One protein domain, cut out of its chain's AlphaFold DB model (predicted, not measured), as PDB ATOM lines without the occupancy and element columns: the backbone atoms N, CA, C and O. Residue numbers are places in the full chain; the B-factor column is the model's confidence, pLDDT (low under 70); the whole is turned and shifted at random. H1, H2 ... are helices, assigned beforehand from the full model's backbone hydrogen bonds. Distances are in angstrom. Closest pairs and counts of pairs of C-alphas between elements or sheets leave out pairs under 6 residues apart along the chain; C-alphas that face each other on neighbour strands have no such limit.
ATOM      1  N   MET A  25       3.458 -20.401 -10.624       77.81
ATOM      2  CA  MET A  25       3.242 -21.700 -11.246       77.81
ATOM      3  C   MET A  25       2.063 -22.417 -10.583       77.81
ATOM      4  O   MET A  25       2.021 -22.568  -9.364       77.81
ATOM      5  N   ASP A  26       1.120 -22.899 -11.393       80.56
ATOM      6  CA  ASP A  26       0.019 -23.721 -10.892       80.56
ATOM      7  C   ASP A  26       0.548 -24.994 -10.206       80.56
ATOM      8  O   ASP A  26       1.521 -25.609 -10.658       80.56
ATOM      9  N   ALA A  27      -0.112 -25.410  -9.123       77.75
ATOM     10  CA  ALA A  27       0.308 -26.530  -8.284       77.75
ATOM     11  C   ALA A  27       0.429 -27.840  -9.079       77.75
ATOM     12  O   ALA A  27       1.311 -28.659  -8.805       77.75
ATOM     13  N   ALA A  28      -0.424 -28.021 -10.096       80.81
ATOM     14  CA  ALA A  28      -0.387 -29.183 -10.976       80.81
ATOM     15  C   ALA A  28       0.933 -29.292 -11.753       80.81
ATOM     16  O   ALA A  28       1.440 -30.401 -11.899       80.81
ATOM     17  N   ASN A  29       1.499 -28.161 -12.184       81.62
ATOM     18  CA  ASN A  29       2.770 -28.114 -12.906       81.62
ATOM     19  C   ASN A  29       3.961 -28.126 -11.941       81.62
ATOM     20  O   ASN A  29       4.956 -28.793 -12.204       81.62
ATOM     21  N   TYR A  30       3.857 -27.439 -10.797       83.56
ATOM     22  CA  TYR A  30       4.935 -27.378  -9.805       83.56
ATOM     23  C   TYR A  30       5.306 -28.761  -9.251       83.56
ATOM     24  O   TYR A  30       6.493 -29.046  -9.059       83.56
ATOM     25  N   LYS A  31       4.316 -29.649  -9.054       84.31
ATOM     26  CA  LYS A  31       4.545 -31.006  -8.529       84.31
ATOM     27  C   LYS A  31       5.552 -31.794  -9.381       84.31
ATOM     28  O   LYS A  31       6.379 -32.514  -8.829       84.31
ATOM     29  N   ASP A  32       5.499 -31.643 -10.704       85.31
ATOM     30  CA  ASP A  32       6.293 -32.456 -11.625       85.31
ATOM     31  C   ASP A  32       7.772 -32.046 -11.579       85.31
ATOM     32  O   ASP A  32       8.652 -32.885 -11.753       85.31
ATOM     33  N   TYR A  33       8.068 -30.789 -11.233       85.81
ATOM     34  CA  TYR A  33       9.437 -30.312 -11.023       85.81
ATOM     35  C   TYR A  33       9.954 -30.634  -9.620       85.81
ATOM     36  O   TYR A  33      11.049 -31.180  -9.467       85.81
ATOM     37  N   ILE A  34       9.170 -30.318  -8.582       85.56
ATOM     38  CA  ILE A  34       9.628 -30.482  -7.198       85.56
ATOM     39  C   ILE A  34       9.819 -31.957  -6.839       85.56
ATOM     40  O   ILE A  34      10.801 -32.294  -6.180       85.56
ATOM     41  N   LEU A  35       8.948 -32.857  -7.311       88.88
ATOM     42  CA  LEU A  35       9.079 -34.289  -7.037       88.88
ATOM     43  C   LEU A  35      10.301 -34.892  -7.731       88.88
ATOM     44  O   LEU A  35      10.983 -35.716  -7.125       88.88
ATOM     45  N   VAL A  36      10.623 -34.457  -8.953       90.75
ATOM     46  CA  VAL A  36      11.838 -34.897  -9.656       90.75
ATOM     47  C   VAL A  36      13.087 -34.418  -8.918       90.75
ATOM     48  O   VAL A  36      13.998 -35.214  -8.690       90.75
ATOM     49  N   MET A  37      13.114 -33.162  -8.463       88.81
ATOM     50  CA  MET A  37      14.238 -32.635  -7.682       88.81
ATOM     51  C   MET A  37      14.386 -33.335  -6.327       88.81
ATOM     52  O   MET A  37      15.501 -33.673  -5.930       88.81
ATOM     53  N   LEU A  38      13.281 -33.615  -5.629       90.44
ATOM     54  CA  LEU A  38      13.293 -34.368  -4.370       90.44
ATOM     55  C   LEU A  38      13.753 -35.811  -4.572       90.44
ATOM     56  O   LEU A  38      14.525 -36.326  -3.765       90.44
ATOM     57  N   PHE A  39      13.321 -36.459  -5.651       92.31
ATOM     58  CA  PHE A  39      13.760 -37.804  -6.000       92.31
ATOM     59  C   PHE A  39      15.256 -37.843  -6.331       92.31
ATOM     60  O   PHE A  39      15.985 -38.696  -5.825       92.31
ATOM     61  N   PHE A  40      15.735 -36.880  -7.117       92.25
ATOM     62  CA  PHE A  40      17.151 -36.752  -7.439       92.25
ATOM     63  C   PHE A  40      18.007 -36.471  -6.194       92.25
ATOM     64  O   PHE A  40      19.047 -37.109  -5.998       92.25
ATOM     65  N   LYS A  41      17.535 -35.588  -5.303       92.75
ATOM     66  CA  LYS A  41      18.145 -35.361  -3.988       92.75
ATOM     67  C   LYS A  41      18.200 -36.649  -3.175       92.75
ATOM     68  O   LYS A  41      19.253 -36.974  -2.639       92.75
ATOM     69  N   TYR A  42      17.098 -37.390  -3.111       94.19
ATOM     70  CA  TYR A  42      17.017 -38.643  -2.369       94.19
ATOM     71  C   TYR A  42      18.033 -39.677  -2.870       94.19
ATOM     72  O   TYR A  42      18.781 -40.224  -2.062       94.19
ATOM     73  N   ILE A  43      18.113 -39.907  -4.186       94.44
ATOM     74  CA  ILE A  43      19.111 -40.821  -4.767       94.44
ATOM     75  C   ILE A  43      20.529 -40.357  -4.420       94.44
ATOM     76  O   ILE A  43      21.350 -41.170  -3.997       94.44
ATOM     77  N   SER A  44      20.802 -39.057  -4.546       94.06
ATOM     78  CA  SER A  44      22.106 -38.475  -4.209       94.06
ATOM     79  C   SER A  44      22.472 -38.667  -2.737       94.06
ATOM     80  O   SER A  44      23.597 -39.056  -2.425       94.06
ATOM     81  N   ASP A  45      21.523 -38.451  -1.828       94.44
ATOM     82  CA  ASP A  45      21.726 -38.626  -0.390       94.44
ATOM     83  C   ASP A  45      21.986 -40.102  -0.042       94.44
ATOM     84  O   ASP A  45      22.927 -40.407   0.695       94.44
ATOM     85  N   VAL A  46      21.213 -41.033  -0.614       93.94
ATOM     86  CA  VAL A  46      21.415 -42.480  -0.421       93.94
ATOM     87  C   VAL A  46      22.786 -42.918  -0.933       93.94
ATOM     88  O   VAL A  46      23.522 -43.596  -0.214       93.94
ATOM     89  N   TRP A  47      23.160 -42.486  -2.138       93.69
ATOM     90  CA  TRP A  47      24.448 -42.827  -2.733       93.69
ATOM     91  C   TRP A  47      25.620 -42.320  -1.879       93.69
ATOM     92  O   TRP A  47      26.552 -43.077  -1.616       93.69
ATOM     93  N   LYS A  48      25.549 -41.089  -1.344       92.25
ATOM     94  CA  LYS A  48      26.569 -40.549  -0.419       92.25
ATOM     95  C   LYS A  48      26.686 -41.359   0.869       92.25
ATOM     96  O   LYS A  48      27.795 -41.598   1.349       92.25
ATOM     97  N   VAL A  49      25.559 -41.796   1.433       94.00
ATOM     98  CA  VAL A  49      25.555 -42.656   2.628       94.00
ATOM     99  C   VAL A  49      26.247 -43.987   2.335       94.00
ATOM    100  O   VAL A  49      27.058 -44.449   3.140       94.00
ATOM    101  N   HIS A  50      25.968 -44.599   1.183       93.69
ATOM    102  CA  HIS A  50      26.622 -45.839   0.773       93.69
ATOM    103  C   HIS A  50      28.112 -45.647   0.488       93.69
ATOM    104  O   HIS A  50      28.918 -46.443   0.966       93.69
ATOM    105  N   ALA A  51      28.489 -44.569  -0.202       91.06
ATOM    106  CA  ALA A  51      29.882 -44.226  -0.468       91.06
ATOM    107  C   ALA A  51      30.680 -44.126   0.830       91.06
ATOM    108  O   ALA A  51      31.635 -44.879   1.018       91.06
ATOM    109  N   LYS A  52      30.189 -43.334   1.788       93.50
ATOM    110  CA  LYS A  52      30.807 -43.211   3.112       93.50
ATOM    111  C   LYS A  52      30.907 -44.558   3.833       93.50
ATOM    112  O   LYS A  52      31.937 -44.879   4.418       93.50
ATOM    113  N   LYS A  53      29.860 -45.385   3.764       94.75
ATOM    114  CA  LYS A  53      29.860 -46.726   4.368       94.75
ATOM    115  C   LYS A  53      30.921 -47.646   3.752       94.75
ATOM    116  O   LYS A  53      31.546 -48.415   4.482       94.75
ATOM    117  N   TYR A  54      31.122 -47.616   2.435       93.25
ATOM    118  CA  TYR A  54      32.149 -48.435   1.786       93.25
ATOM    119  C   TYR A  54      33.555 -47.897   2.021       93.25
ATOM    120  O   TYR A  54      34.454 -48.695   2.269       93.25
ATOM    121  N   GLU A  55      33.738 -46.580   2.008       91.38
ATOM    122  CA  GLU A  55      34.998 -45.932   2.381       91.38
ATOM    123  C   GLU A  55      35.410 -46.316   3.805       91.38
ATOM    124  O   GLU A  55      36.549 -46.706   4.044       91.38
ATOM    125  N   GLU A  56      34.468 -46.299   4.750       94.00
ATOM    126  CA  GLU A  56      34.721 -46.720   6.128       94.00
ATOM    127  C   GLU A  56      35.019 -48.219   6.252       94.00
ATOM    128  O   GLU A  56      35.816 -48.617   7.103       94.00
ATOM    129  N   LYS A  57      34.391 -49.054   5.416       92.69
ATOM    130  CA  LYS A  57      34.576 -50.510   5.418       92.69
ATOM    131  C   LYS A  57      35.890 -50.948   4.763       92.69
ATOM    132  O   LYS A  57      36.447 -51.964   5.169       92.69
ATOM    133  N   TYR A  58      36.362 -50.217   3.757       92.62
ATOM    134  CA  TYR A  58      37.549 -50.543   2.960       92.62
ATOM    135  C   TYR A  58      38.606 -49.430   3.032       92.62
ATOM    136  O   TYR A  58      39.215 -49.099   2.018       92.62
ATOM    137  N   LYS A  59      38.836 -48.857   4.224       88.75
ATOM    138  CA  LYS A  59      39.783 -47.741   4.434       88.75
ATOM    139  C   LYS A  59      41.177 -48.007   3.860       88.75
ATOM    140  O   LYS A  59      41.792 -47.097   3.317       88.75
ATOM    141  N   ASP A  60      41.639 -49.251   3.949       91.56
ATOM    142  CA  ASP A  60      42.968 -49.666   3.488       91.56
ATOM    143  C   ASP A  60      42.997 -50.074   1.998       91.56
ATOM    144  O   ASP A  60      44.065 -50.262   1.420       91.56
ATOM    145  N   GLU A  61      41.833 -50.207   1.351       91.69
ATOM    146  CA  GLU A  61      41.687 -50.688  -0.030       91.69
ATOM    147  C   GLU A  61      40.640 -49.863  -0.816       91.69
ATOM    148  O   GLU A  61      39.549 -50.360  -1.128       91.69
ATOM    149  N   PRO A  62      40.954 -48.614  -1.210       87.69
ATOM    150  CA  PRO A  62      39.985 -47.699  -1.829       87.69
ATOM    151  C   PRO A  62      39.399 -48.225  -3.149       87.69
ATOM    152  O   PRO A  62      38.226 -48.005  -3.451       87.69
ATOM    153  N   LEU A  63      40.175 -49.009  -3.904       90.75
ATOM    154  CA  LEU A  63      39.719 -49.647  -5.145       90.75
ATOM    155  C   LEU A  63      38.524 -50.587  -4.923       90.75
ATOM    156  O   LEU A  63      37.670 -50.712  -5.801       90.75
ATOM    157  N   ARG A  64      38.424 -51.247  -3.759       89.50
ATOM    158  CA  ARG A  64      37.278 -52.116  -3.443       89.50
ATOM    159  C   ARG A  64      36.012 -51.316  -3.163       89.50
ATOM    160  O   ARG A  64      34.941 -51.740  -3.595       89.50
ATOM    161  N   ALA A  65      36.129 -50.179  -2.476       89.88
ATOM    162  CA  ALA A  65      34.993 -49.292  -2.235       89.88
ATOM    163  C   ALA A  65      34.416 -48.776  -3.562       89.88
ATOM    164  O   ALA A  65      33.212 -48.875  -3.796       89.88
ATOM    165  N   GLU A  66      35.283 -48.336  -4.477       88.06
ATOM    166  CA  GLU A  66      34.872 -47.843  -5.793       88.06
ATOM    167  C   GLU A  66      34.185 -48.931  -6.639       88.06
ATOM    168  O   GLU A  66      33.164 -48.687  -7.282       88.06
ATOM    169  N   GLN A  67      34.701 -50.164  -6.617       92.06
ATOM    170  CA  GLN A  67      34.085 -51.284  -7.336       92.06
ATOM    171  C   GLN A  67      32.696 -51.650  -6.801       92.06
ATOM    172  O   GLN A  67      31.835 -52.038  -7.591       92.06
ATOM    173  N   GLN A  68      32.472 -51.547  -5.487       90.25
ATOM    174  CA  GLN A  68      31.147 -51.760  -4.899       90.25
ATOM    175  C   GLN A  68      30.183 -50.648  -5.305       90.25
ATOM    176  O   GLN A  68      29.067 -50.940  -5.725       90.25
ATOM    177  N   LEU A  69      30.640 -49.392  -5.290       90.00
ATOM    178  CA  LEU A  69      29.831 -48.257  -5.732       90.00
ATOM    179  C   LEU A  69      29.390 -48.373  -7.194       90.00
ATOM    180  O   LEU A  69      28.246 -48.078  -7.523       90.00
ATOM    181  N   LYS A  70      30.263 -48.881  -8.073       90.81
ATOM    182  CA  LYS A  70      29.936 -49.139  -9.488       90.81
ATOM    183  C   LYS A  70      28.888 -50.236  -9.699       90.81
ATOM    184  O   LYS A  70      28.374 -50.364 -10.807       90.81
ATOM    185  N   ARG A  71      28.605 -51.053  -8.681       90.31
ATOM    186  CA  ARG A  71      27.633 -52.157  -8.734       90.31
ATOM    187  C   ARG A  71      26.300 -51.815  -8.075       90.31
ATOM    188  O   ARG A  71      25.417 -52.671  -8.041       90.31
ATOM    189  N   GLU A  72      26.155 -50.612  -7.529       90.12
ATOM    190  CA  GLU A  72      24.888 -50.186  -6.945       90.12
ATOM    191  C   GLU A  72      23.791 -50.076  -8.004       90.12
ATOM    192  O   GLU A  72      24.052 -49.900  -9.193       90.12
ATOM    193  N   GLN A  73      22.537 -50.156  -7.555       87.94
ATOM    194  CA  GLN A  73      21.381 -50.015  -8.441       87.94
ATOM    195  C   GLN A  73      21.321 -48.631  -9.098       87.94
ATOM    196  O   GLN A  73      20.885 -48.511 -10.240       87.94
ATOM    197  N   PHE A  74      21.783 -47.602  -8.385       88.00
ATOM    198  CA  PHE A  74      21.880 -46.236  -8.879       88.00
ATOM    199  C   PHE A  74      23.335 -45.794  -8.789       88.00
ATOM    200  O   PHE A  74      23.870 -45.628  -7.697       88.00
ATOM    201  N   VAL A  75      23.980 -45.623  -9.940       90.25
ATOM    202  CA  VAL A  75      25.355 -45.124 -10.024       90.25
ATOM    203  C   VAL A  75      25.303 -43.643 -10.357       90.25
ATOM    204  O   VAL A  75      24.742 -43.262 -11.384       90.25
ATOM    205  N   ILE A  76      25.903 -42.818  -9.503       89.06
ATOM    206  CA  ILE A  76      26.035 -41.380  -9.733       89.06
ATOM    207  C   ILE A  76      27.455 -41.100 -10.245       89.06
ATOM    208  O   ILE A  76      28.426 -41.417  -9.554       89.06
ATOM    209  N   PRO A  77      27.608 -40.556 -11.465       88.19
ATOM    210  CA  PRO A  77      28.888 -40.071 -11.962       88.19
ATOM    211  C   PRO A  77      29.454 -38.944 -11.092       88.19
ATOM    212  O   PRO A  77      28.723 -38.210 -10.434       88.19
ATOM    213  N   GLN A  78      30.774 -38.786 -11.108       85.56
ATOM    214  CA  GLN A  78      31.426 -37.721 -10.348       85.56
ATOM    215  C   GLN A  78      31.022 -36.336 -10.872       85.56
ATOM    216  O   GLN A  78      30.986 -36.122 -12.085       85.56
ATOM    217  N   GLY A  79      30.768 -35.396  -9.957       86.19
ATOM    218  CA  GLY A  79      30.515 -33.989 -10.279       86.19
ATOM    219  C   GLY A  79      29.104 -33.680 -10.782       86.19
ATOM    220  O   GLY A  79      28.884 -32.590 -11.309       86.19
ATOM    221  N   ILE A  80      28.166 -34.627 -10.674       89.25
ATOM    222  CA  ILE A  80      26.765 -34.424 -11.063       89.25
ATOM    223  C   ILE A  80      25.780 -34.864  -9.982       89.25
ATOM    224  O   ILE A  80      24.627 -35.159 -10.290       89.25
ATOM    225  N   ASP A  81      26.211 -34.955  -8.724       91.00
ATOM    226  CA  ASP A  81      25.276 -35.216  -7.637       91.00
ATOM    227  C   ASP A  81      24.389 -33.985  -7.360       91.00
ATOM    228  O   ASP A  81      24.620 -32.887  -7.876       91.00
ATOM    229  N   PHE A  82      23.339 -34.157  -6.551       92.75
ATOM    230  CA  PHE A  82      22.427 -33.057  -6.215       92.75
ATOM    231  C   PHE A  82      23.141 -31.784  -5.738       92.75
ATOM    232  O   PHE A  82      22.718 -30.683  -6.077       92.75
ATOM    233  N   TYR A  83      24.206 -31.918  -4.953       91.06
ATOM    234  CA  TYR A  83      24.937 -30.797  -4.376       91.06
ATOM    235  C   TYR A  83      25.850 -30.130  -5.404       91.06
ATOM    236  O   TYR A  83      25.993 -28.911  -5.359       91.06
ATOM    237  N   ASP A  84      26.399 -30.895  -6.349       90.94
ATOM    238  CA  ASP A  84      27.163 -30.349  -7.474       90.94
ATOM    239  C   ASP A  84      26.274 -29.473  -8.368       90.94
ATOM    240  O   ASP A  84      26.643 -28.355  -8.721       90.94
ATOM    241  N   VAL A  85      25.070 -29.956  -8.691       87.62
ATOM    242  CA  VAL A  85      24.104 -29.222  -9.525       87.62
ATOM    243  C   VAL A  85      23.514 -28.029  -8.772       87.62
ATOM    244  O   VAL A  85      23.417 -26.933  -9.319       87.62
ATOM    245  N   PHE A  86      23.136 -28.213  -7.505       86.56
ATOM    246  CA  PHE A  86      22.578 -27.135  -6.687       86.56
ATOM    247  C   PHE A  86      23.598 -26.014  -6.445       86.56
ATOM    248  O   PHE A  86      23.237 -24.843  -6.494       86.56
ATOM    249  N   GLY A  87      24.875 -26.357  -6.252       79.19
ATOM    250  CA  GLY A  87      25.955 -25.386  -6.069       79.19
ATOM    251  C   GLY A  87      26.288 -24.550  -7.309       79.19
ATOM    252  O   GLY A  87      26.933 -23.523  -7.163       79.19
ATOM    253  N   GLN A  88      25.856 -24.950  -8.511       71.88
ATOM    254  CA  GLN A  88      26.023 -24.160  -9.743       71.88
ATOM    255  C   GLN A  88      24.902 -23.131  -9.957       71.88
ATOM    256  O   GLN A  88      25.045 -22.225 -10.776       71.88
ATOM    257  N   LEU A  89      23.770 -23.292  -9.265       59.72
ATOM    258  CA  LEU A  89      22.598 -22.419  -9.372       59.72
ATOM    259  C   LEU A  89      22.664 -21.202  -8.429       59.72
ATOM    260  O   LEU A  89      21.791 -20.338  -8.508       59.72
ATOM    261  N   CYS A  90      23.662 -21.135  -7.541       47.28
ATOM    262  CA  CYS A  90      23.922 -20.035  -6.605       47.28
ATOM    263  C   CYS A  90      25.327 -19.472  -6.828       47.28
ATOM    264  O   CYS A  90      25.481 -18.241  -6.673       47.28
TER     265      CYS A  90
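AT A GLANCE: This is residues 25 to 90 of the 90 residues of the protein "Site-specific DNA-methyltransferase (adenine-specific)" of Rickettsia argasii T170-B (UniProt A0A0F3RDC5). One long helix, H1, makes the long axis; at its far end the chain folds back into the short helix H2, which lies beside the last part of H1 as a helical hairpin. A long stretch without a named element, residues 70 to 81, then leads back to the short helix H3, which begins near the middle of H1 and points away from it at a steep angle, while residues 25 to 36 stick out as a free arm at the other end of H1. The printed part has 66 residues with three named helices, H1, H2 and H3 in that order, and no named strand; its class is all helix. The whole is loose, with a radius of gyration of the C-alphas of 15.1 A and spans of 52 by 25 by 15 A.

IN THESE COORDINATES: H1 is residues 27 to 57, 44.0 A from its first C-alpha at (0.308, -26.530, -8.284) to its last at (34.576, -50.510, 5.418). H2 is residues 62 to 69. H3 is residues 82 to 88, with C-alpha 88 at (26.023, -24.160, -9.743).

HOW THE PARTS SIT: H1 touches H2 with residues 50 to 57 alone; the closest C-alphas, of Tyr 54 and Ala 65, are 5.0 A apart. They run opposite ways at a steep tilt of 36 degrees, only just past shallow. H1 and H3 only just touch, with 3 pairs of C-alphas within 8 A, through residues 40 to 44 of H1 alone; the closest are Lys 41 and Phe 82, 5.3 A. Their steep tilt of 68 degrees, opposite ways, is only just short of about perpendicular. H2 and H3 are apart. Each O i to N i+4 pair is within hydrogen-bond range in H2, against 24 of 27 in H1 and 2 of 3 in H3.

THE WHOLE: The C-alphas farthest apart, of Asp 26 and Asp 60, are 52.2 A apart. The printed part has no cut; the link from H1 to H2 is tight, that from H2 to H3 long. Residues 89 to 90 have pLDDT under 70.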